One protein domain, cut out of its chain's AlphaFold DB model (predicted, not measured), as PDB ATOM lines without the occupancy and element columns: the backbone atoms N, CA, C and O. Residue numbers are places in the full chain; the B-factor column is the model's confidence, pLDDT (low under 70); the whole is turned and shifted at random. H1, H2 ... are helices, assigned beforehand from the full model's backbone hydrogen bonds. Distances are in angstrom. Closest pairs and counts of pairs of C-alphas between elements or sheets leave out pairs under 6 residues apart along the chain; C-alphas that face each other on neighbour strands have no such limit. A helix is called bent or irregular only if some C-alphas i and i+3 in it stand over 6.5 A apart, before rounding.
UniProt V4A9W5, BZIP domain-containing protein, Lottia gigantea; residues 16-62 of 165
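Overview. This is residues 16 to 62 of the 165 residues of the protein "BZIP domain-containing protein" of Lottia gigantea (UniProt V4A9W5). The chain makes a flat zigzag of three helices, each turning back on the one before: a short H1 set aslant, then H2 between H1 and H3, then the long H3, whose first part packs on H2. H2 and H3 form a helical hairpin with uneven arms, and the far part of H3, residues 53 to 60, sticks out with residues 61 and 62 as a free arm that makes much of the length. The printed part has 47 residues, with three named helices in the order H1, H2, H3 and no named strand; its class is all helix. The whole is loose, with a radius of gyration of the C-alphas of 12.5 A, and the C-alphas span 39 by 21 by 11 A.

Along the chain. H1 holds residues 16 to 22, and its C-alpha 16 is at (126.154, 127.221, 97.485). After residues 23 to 26 comes H2, residues 27 to 39, which is 18.3 A from first to last C-alpha and begins with C-alpha 27 at (107.734, 128.518, 103.290). After residues 40 to 42 comes H3, residues 43 to 60, the longest helix, which is 25.9 A from first to last C-alpha and ends with C-alpha 60 at (96.642, 110.630, 111.102). Residues 61 and 62 follow it. No helix is bent.

Arrangement. H1 and H2 only just touch, with 3 pairs of C-alphas within 8 A. Their closest C-alphas, those of Ile 21 and Arg 30, are 6.7 A apart, and H2 touches H1 with residues 30 to 33 alone. The two run opposite ways at a steep tilt of 48 degrees. H2 and H3 touch, with 12 pairs of C-alphas within 8 A; the closest, those of Ala 32 and Pro 44, are 5.0 A apart. This hairpin runs opposite ways at a shallow tilt of 23 degrees. H3 touches H2 with residues 43 to 48 alone. H1 and H3 are apart. In H1, H2 and H3 every pair of O of residue i and N of residue i+4 is within hydrogen-bond range.

Size, cuts and confidence. The two C-alphas farthest apart, those of Asn 16 and Gly 62, are 40.2 A apart. Residues 53 to 62, of which 53 to 60 belong to H3, stand free; without them the body spans 26 by 21 by 10 A. The printed part has no cut, and the links H1 to H2 and H2 to H3 are both tight. The mean pLDDT of the printed part is 85.6; residues 16 to 24 are under 70, and the mean of H1 is 60.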
ATOM      1  N   ASN A  16     126.855 128.480  97.752       54.41
ATOM      2  CA  ASN A  16     126.154 127.221  97.485       54.41
ATOM      3  C   ASN A  16     125.131 126.894  98.587       54.41
ATOM      4  O   ASN A  16     124.043 126.414  98.291       54.41
ATOM      5  N   PHE A  17     125.433 127.232  99.841       60.75
ATOM      6  CA  PHE A  17     124.527 127.010 100.972       60.75
ATOM      7  C   PHE A  17     123.286 127.919 100.924       60.75
ATOM      8  O   PHE A  17     122.169 127.468 101.176       60.75
ATOM      9  N   PHE A  18     123.444 129.192 100.547       59.94
ATOM     10  CA  PHE A  18     122.304 130.103 100.372       59.94
ATOM     11  C   PHE A  18     121.417 129.730  99.176       59.94
ATOM     12  O   PHE A  18     120.201 129.960  99.218       59.94
ATOM     13  N   ARG A  19     121.998 129.118  98.136       59.69
ATOM     14  CA  ARG A  19     121.243 128.581  97.000       59.69
ATOM     15  C   ARG A  19     120.363 127.405  97.426       59.69
ATOM     16  O   ARG A  19     119.166 127.436  97.156       59.69
ATOM     17  N   ASP A  20     120.907 126.473  98.207       62.69
ATOM     18  CA  ASP A  20     120.174 125.309  98.725       62.69
ATOM     19  C   ASP A  20     119.012 125.703  99.658       62.69
ATOM     20  O   ASP A  20     117.933 125.114  99.611       62.69
ATOM     21  N   ILE A  21     119.175 126.756 100.471       61.47
ATOM     22  CA  ILE A  21     118.086 127.290 101.315       61.47
ATOM     23  C   ILE A  21     116.940 127.857 100.468       61.47
ATOM     24  O   ILE A  21     115.766 127.746 100.834       61.47
ATOM     25  N   SER A  22     117.273 128.475  99.335       61.56
ATOM     26  CA  SER A  22     116.286 129.059  98.423       61.56
ATOM     27  C   SER A  22     115.464 127.988  97.690       61.56
ATOM     28  O   SER A  22     114.333 128.266  97.290       61.56
ATOM     29  N   GLU A  23     115.990 126.764  97.577       67.69
ATOM     30  CA  GLU A  23     115.345 125.610  96.937       67.69
ATOM     31  C   GLU A  23     114.370 124.853  97.874       67.69
ATOM     32  O   GLU A  23     113.601 124.002  97.419       67.69
ATOM     33  N   VAL A  24     114.313 125.191  99.174       69.62
ATOM     34  CA  VAL A  24     113.351 124.614 100.133       69.62
ATOM     35  C   VAL A  24     111.912 125.019  99.775       69.62
ATOM     36  O   VAL A  24     111.545 126.195  99.847       69.62
ATOM     37  N   GLN A  25     111.076 124.031  99.432       70.69
ATOM     38  CA  GLN A  25     109.686 124.244  98.998       70.69
ATOM     39  C   GLN A  25     108.741 124.717 100.111       70.69
ATOM     40  O   GLN A  25     107.801 125.451  99.812       70.69
ATOM     41  N   ASP A  26     108.965 124.334 101.373       80.94
ATOM     42  CA  ASP A  26     108.100 124.744 102.488       80.94
ATOM     43  C   ASP A  26     108.442 126.172 102.976       80.94
ATOM     44  O   ASP A  26     109.524 126.400 103.541       80.94
ATOM     45  N   PRO A  27     107.520 127.148 102.834       85.56
ATOM     46  CA  PRO A  27     107.734 128.518 103.290       85.56
ATOM     47  C   PRO A  27     107.962 128.646 104.801       85.56
ATOM     48  O   PRO A  27     108.582 129.618 105.244       85.56
ATOM     49  N   SER A  28     107.444 127.724 105.618       85.81
ATOM     50  CA  SER A  28     107.610 127.780 107.076       85.81
ATOM     51  C   SER A  28     108.999 127.303 107.491       85.81
ATOM     52  O   SER A  28     109.695 128.031 108.204       85.81
ATOM     53  N   LEU A  29     109.465 126.182 106.935       88.38
ATOM     54  CA  LEU A  29     110.833 125.700 107.120       88.38
ATOM     55  C   LEU A  29     111.885 126.695 106.609       88.38
ATOM     56  O   LEU A  29     112.879 126.955 107.292       88.38
ATOM     57  N   ARG A  30     111.643 127.332 105.455       89.00
ATOM     58  CA  ARG A  30     112.535 128.373 104.922       89.00
ATOM     59  C   ARG A  30     112.652 129.571 105.871       89.00
ATOM     60  O   ARG A  30     113.759 130.014 106.170       89.00
ATOM     61  N   ARG A  31     111.530 130.068 106.411       89.69
ATOM     62  CA  ARG A  31     111.533 131.155 107.414       89.69
ATOM     63  C   ARG A  31     112.274 130.764 108.691       89.69
ATOM     64  O   ARG A  31     113.063 131.559 109.194       89.69
ATOM     65  N   ALA A  32     112.045 129.555 109.202       91.56
ATOM     66  CA  ALA A  32     112.737 129.052 110.386       91.56
ATOM     67  C   ALA A  32     114.255 128.944 110.162       91.56
ATOM     68  O   ALA A  32     115.035 129.269 111.059       91.56
ATOM     69  N   THR A  33     114.673 128.557 108.954       90.31
ATOM     70  CA  THR A  33     116.087 128.481 108.560       90.31
ATOM     71  C   THR A  33     116.736 129.862 108.569       90.31
ATOM     72  O   THR A  33     117.735 130.053 109.261       90.31
ATOM     73  N   TYR A  34     116.132 130.854 107.902       91.56
ATOM     74  CA  TYR A  34     116.639 132.231 107.929       91.56
ATOM     75  C   TYR A  34     116.707 132.802 109.352       91.56
ATOM     76  O   TYR A  34     117.740 133.339 109.739       91.56
ATOM     77  N   ALA A  35     115.662 132.615 110.165       91.69
ATOM     78  CA  ALA A  35     115.649 133.080 111.554       91.69
ATOM     79  C   ALA A  35     116.729 132.404 112.419       91.69
ATOM     80  O   ALA A  35     117.298 133.029 113.313       91.69
ATOM     81  N   SER A  36     117.029 131.128 112.166       93.38
ATOM     82  CA  SER A  36     118.089 130.408 112.885       93.38
ATOM     83  C   SER A  36     119.478 130.909 112.498       93.38
ATOM     84  O   SER A  36     120.338 131.027 113.366       93.38
ATOM     85  N   LEU A  37     119.691 131.252 111.222       90.69
ATOM     86  CA  LEU A  37     120.942 131.852 110.749       90.69
ATOM     87  C   LEU A  37     121.145 133.261 111.308       90.69
ATOM     88  O   LEU A  37     122.245 133.591 111.735       90.69
ATOM     89  N   GLU A  38     120.085 134.067 111.349       92.25
ATOM     90  CA  GLU A  38     120.128 135.428 111.891       92.25
ATOM     91  C   GLU A  38     120.403 135.437 113.401       92.25
ATOM     92  O   GLU A  38     121.228 136.204 113.890       92.25
ATOM     93  N   THR A  39     119.734 134.561 114.155       91.12
ATOM     94  CA  THR A  39     119.864 134.504 115.621       91.12
ATOM     95  C   THR A  39     121.032 133.642 116.104       91.12
ATOM     96  O   THR A  39     121.393 133.714 117.280       91.12
ATOM     97  N   GLY A  40     121.597 132.795 115.238       91.25
ATOM     98  CA  GLY A  40     122.599 131.787 115.597       91.25
ATOM     99  C   GLY A  40     122.068 130.675 116.514       91.25
ATOM    100  O   GLY A  40     122.857 129.969 117.140       91.25
ATOM    101  N   GLN A  41     120.746 130.524 116.644       92.62
ATOM    102  CA  GLN A  41     120.111 129.557 117.542       92.62
ATOM    103  C   GLN A  41     119.256 128.561 116.762       92.62
ATOM    104  O   GLN A  41     118.506 128.943 115.874       92.62
ATOM    105  N   LEU A  42     119.291 127.282 117.154       93.81
ATOM    106  CA  LEU A  42     118.514 126.209 116.507       93.81
ATOM    107  C   LEU A  42     117.009 126.247 116.848       93.81
ATOM    108  O   LEU A  42     116.191 125.594 116.204       93.81
ATOM    109  N   THR A  43     116.623 127.016 117.868       94.25
ATOM    110  CA  THR A  43     115.256 127.087 118.404       94.25
ATOM    111  C   THR A  43     114.156 127.297 117.347       94.25
ATOM    112  O   THR A  43     113.119 126.640 117.465       94.25
ATOM    113  N   PRO A  44     114.306 128.163 116.322       93.94
ATOM    114  CA  PRO A  44     113.280 128.328 115.290       93.94
ATOM    115  C   PRO A  44     113.033 127.047 114.479       93.94
ATOM    116  O   PRO A  44     111.878 126.713 114.221       93.94
ATOM    117  N   LEU A  45     114.084 126.288 114.152       93.38
ATOM    118  CA  LEU A  45     113.973 125.011 113.438       93.38
ATOM    119  C   LEU A  45     113.326 123.922 114.301       93.38
ATOM    120  O   LEU A  45     112.443 123.217 113.824       93.38
ATOM    121  N   LEU A  46     113.681 123.841 115.588       95.31
ATOM    122  CA  LEU A  46     113.044 122.895 116.519       95.31
ATOM    123  C   LEU A  46     111.542 123.163 116.677       95.31
ATOM    124  O   LEU A  46     110.747 122.232 116.798       95.31
ATOM    125  N   LYS A  47     111.138 124.439 116.675       93.31
ATOM    126  CA  LYS A  47     109.721 124.819 116.721       93.31
ATOM    127  C   LYS A  47     108.978 124.381 115.461       93.31
ATOM    128  O   LYS A  47     107.857 123.892 115.588       93.31
ATOM    129  N   GLU A  48     109.588 124.527 114.286       93.00
ATOM    130  CA  GLU A  48     108.974 124.083 113.031       93.00
ATOM    131  C   GLU A  48     108.894 122.549 112.954       93.00
ATOM    132  O   GLU A  48     107.830 122.016 112.650       93.00
ATOM    133  N   GLU A  49     109.945 121.823 113.357       92.81
ATOM    134  CA  GLU A  49     109.917 120.353 113.439       92.81
ATOM    135  C   GLU A  49     108.789 119.873 114.362       92.81
ATOM    136  O   GLU A  49     107.971 119.024 113.992       92.81
ATOM    137  N   LEU A  50     108.706 120.444 115.568       94.12
ATOM    138  CA  LEU A  50     107.672 120.092 116.533       94.12
ATOM    139  C   LEU A  50     106.270 120.365 115.976       94.12
ATOM    140  O   LEU A  50     105.371 119.537 116.145       94.12
ATOM    141  N   LYS A  51     106.083 121.488 115.277       91.25
ATOM    142  CA  LYS A  51     104.819 121.840 114.627       91.25
ATOM    143  C   LYS A  51     104.431 120.804 113.568       91.25
ATOM    144  O   LYS A  51     103.319 120.281 113.634       91.25
ATOM    145  N   CYS A  52     105.342 120.431 112.667       89.88
ATOM    146  CA  CYS A  52     105.101 119.398 111.654       89.88
ATOM    147  C   CYS A  52     104.757 118.040 112.283       89.88
ATOM    148  O   CYS A  52     103.838 117.355 111.824       89.88
ATOM    149  N   ARG A  53     105.442 117.658 113.368       93.94
ATOM    150  CA  ARG A  53     105.174 116.405 114.095       93.94
ATOM    151  C   ARG A  53     103.787 116.387 114.729       93.94
ATOM    152  O   ARG A  53     103.087 115.378 114.637       93.94
ATOM    153  N   ILE A  54     103.379 117.490 115.355       93.44
ATOM    154  CA  ILE A  54     102.038 117.630 115.937       93.44
ATOM    155  C   ILE A  54     100.977 117.571 114.835       93.44
ATOM    156  O   ILE A  54      99.988 116.851 114.976       93.44
ATOM    157  N   GLN A  55     101.196 118.292 113.736       90.38
ATOM    158  CA  GLN A  55     100.262 118.374 112.619       90.38
ATOM    159  C   GLN A  55     100.073 117.011 111.937       90.38
ATOM    160  O   GLN A  55      98.943 116.567 111.745       90.38
ATOM    161  N   SER A  56     101.167 116.291 111.683       93.00
ATOM    162  CA  SER A  56     101.135 114.944 111.092       93.00
ATOM    163  C   SER A  56     100.370 113.955 111.972       93.00
ATOM    164  O   SER A  56      99.522 113.210 111.482       93.00
ATOM    165  N   ARG A  57     100.614 113.986 113.291       94.06
ATOM    166  CA  ARG A  57      99.879 113.147 114.247       94.06
ATOM    167  C   ARG A  57      98.380 113.458 114.222       94.06
ATOM    168  O   ARG A  57      97.576 112.537 114.145       94.06
ATOM    169  N   ARG A  58      97.997 114.739 114.233       94.19
ATOM    170  CA  ARG A  58      96.585 115.158 114.184       94.19
ATOM    171  C   ARG A  58      95.866 114.657 112.936       94.19
ATOM    172  O   ARG A  58      94.787 114.088 113.064       94.19
ATOM    173  N   LEU A  59      96.478 114.823 111.765       93.62
ATOM    174  CA  LEU A  59      95.896 114.365 110.501       93.62
ATOM    175  C   LEU A  59      95.757 112.838 110.466       93.62
ATOM    176  O   LEU A  59      94.733 112.333 110.020       93.62
ATOM    177  N   SER A  60      96.735 112.096 111.005       94.38
ATOM    178  CA  SER A  60      96.642 110.630 111.102       94.38
ATOM    179  C   SER A  60      95.520 110.148 112.032       94.38
ATOM    180  O   SER A  60      94.987 109.059 111.850       94.38
ATOM    181  N   GLU A  61      95.125 110.979 112.999       95.25
ATOM    182  CA  GLU A  61      93.977 110.748 113.884       95.25
ATOM    183  C   GLU A  61      92.649 111.243 113.270       95.25
ATOM    184  O   GLU A  61      91.622 111.224 113.945       95.25
ATOM    185  N   GLY A  62      92.658 111.723 112.019       92.88
ATOM    186  CA  GLY A  62      91.479 112.245 111.319       92.88
ATOM    187  C   GLY A  62      91.014 113.626 111.792       92.88
ATOM    188  O   GLY A  62      89.889 114.025 111.501       92.88
TER     189      GLY A  62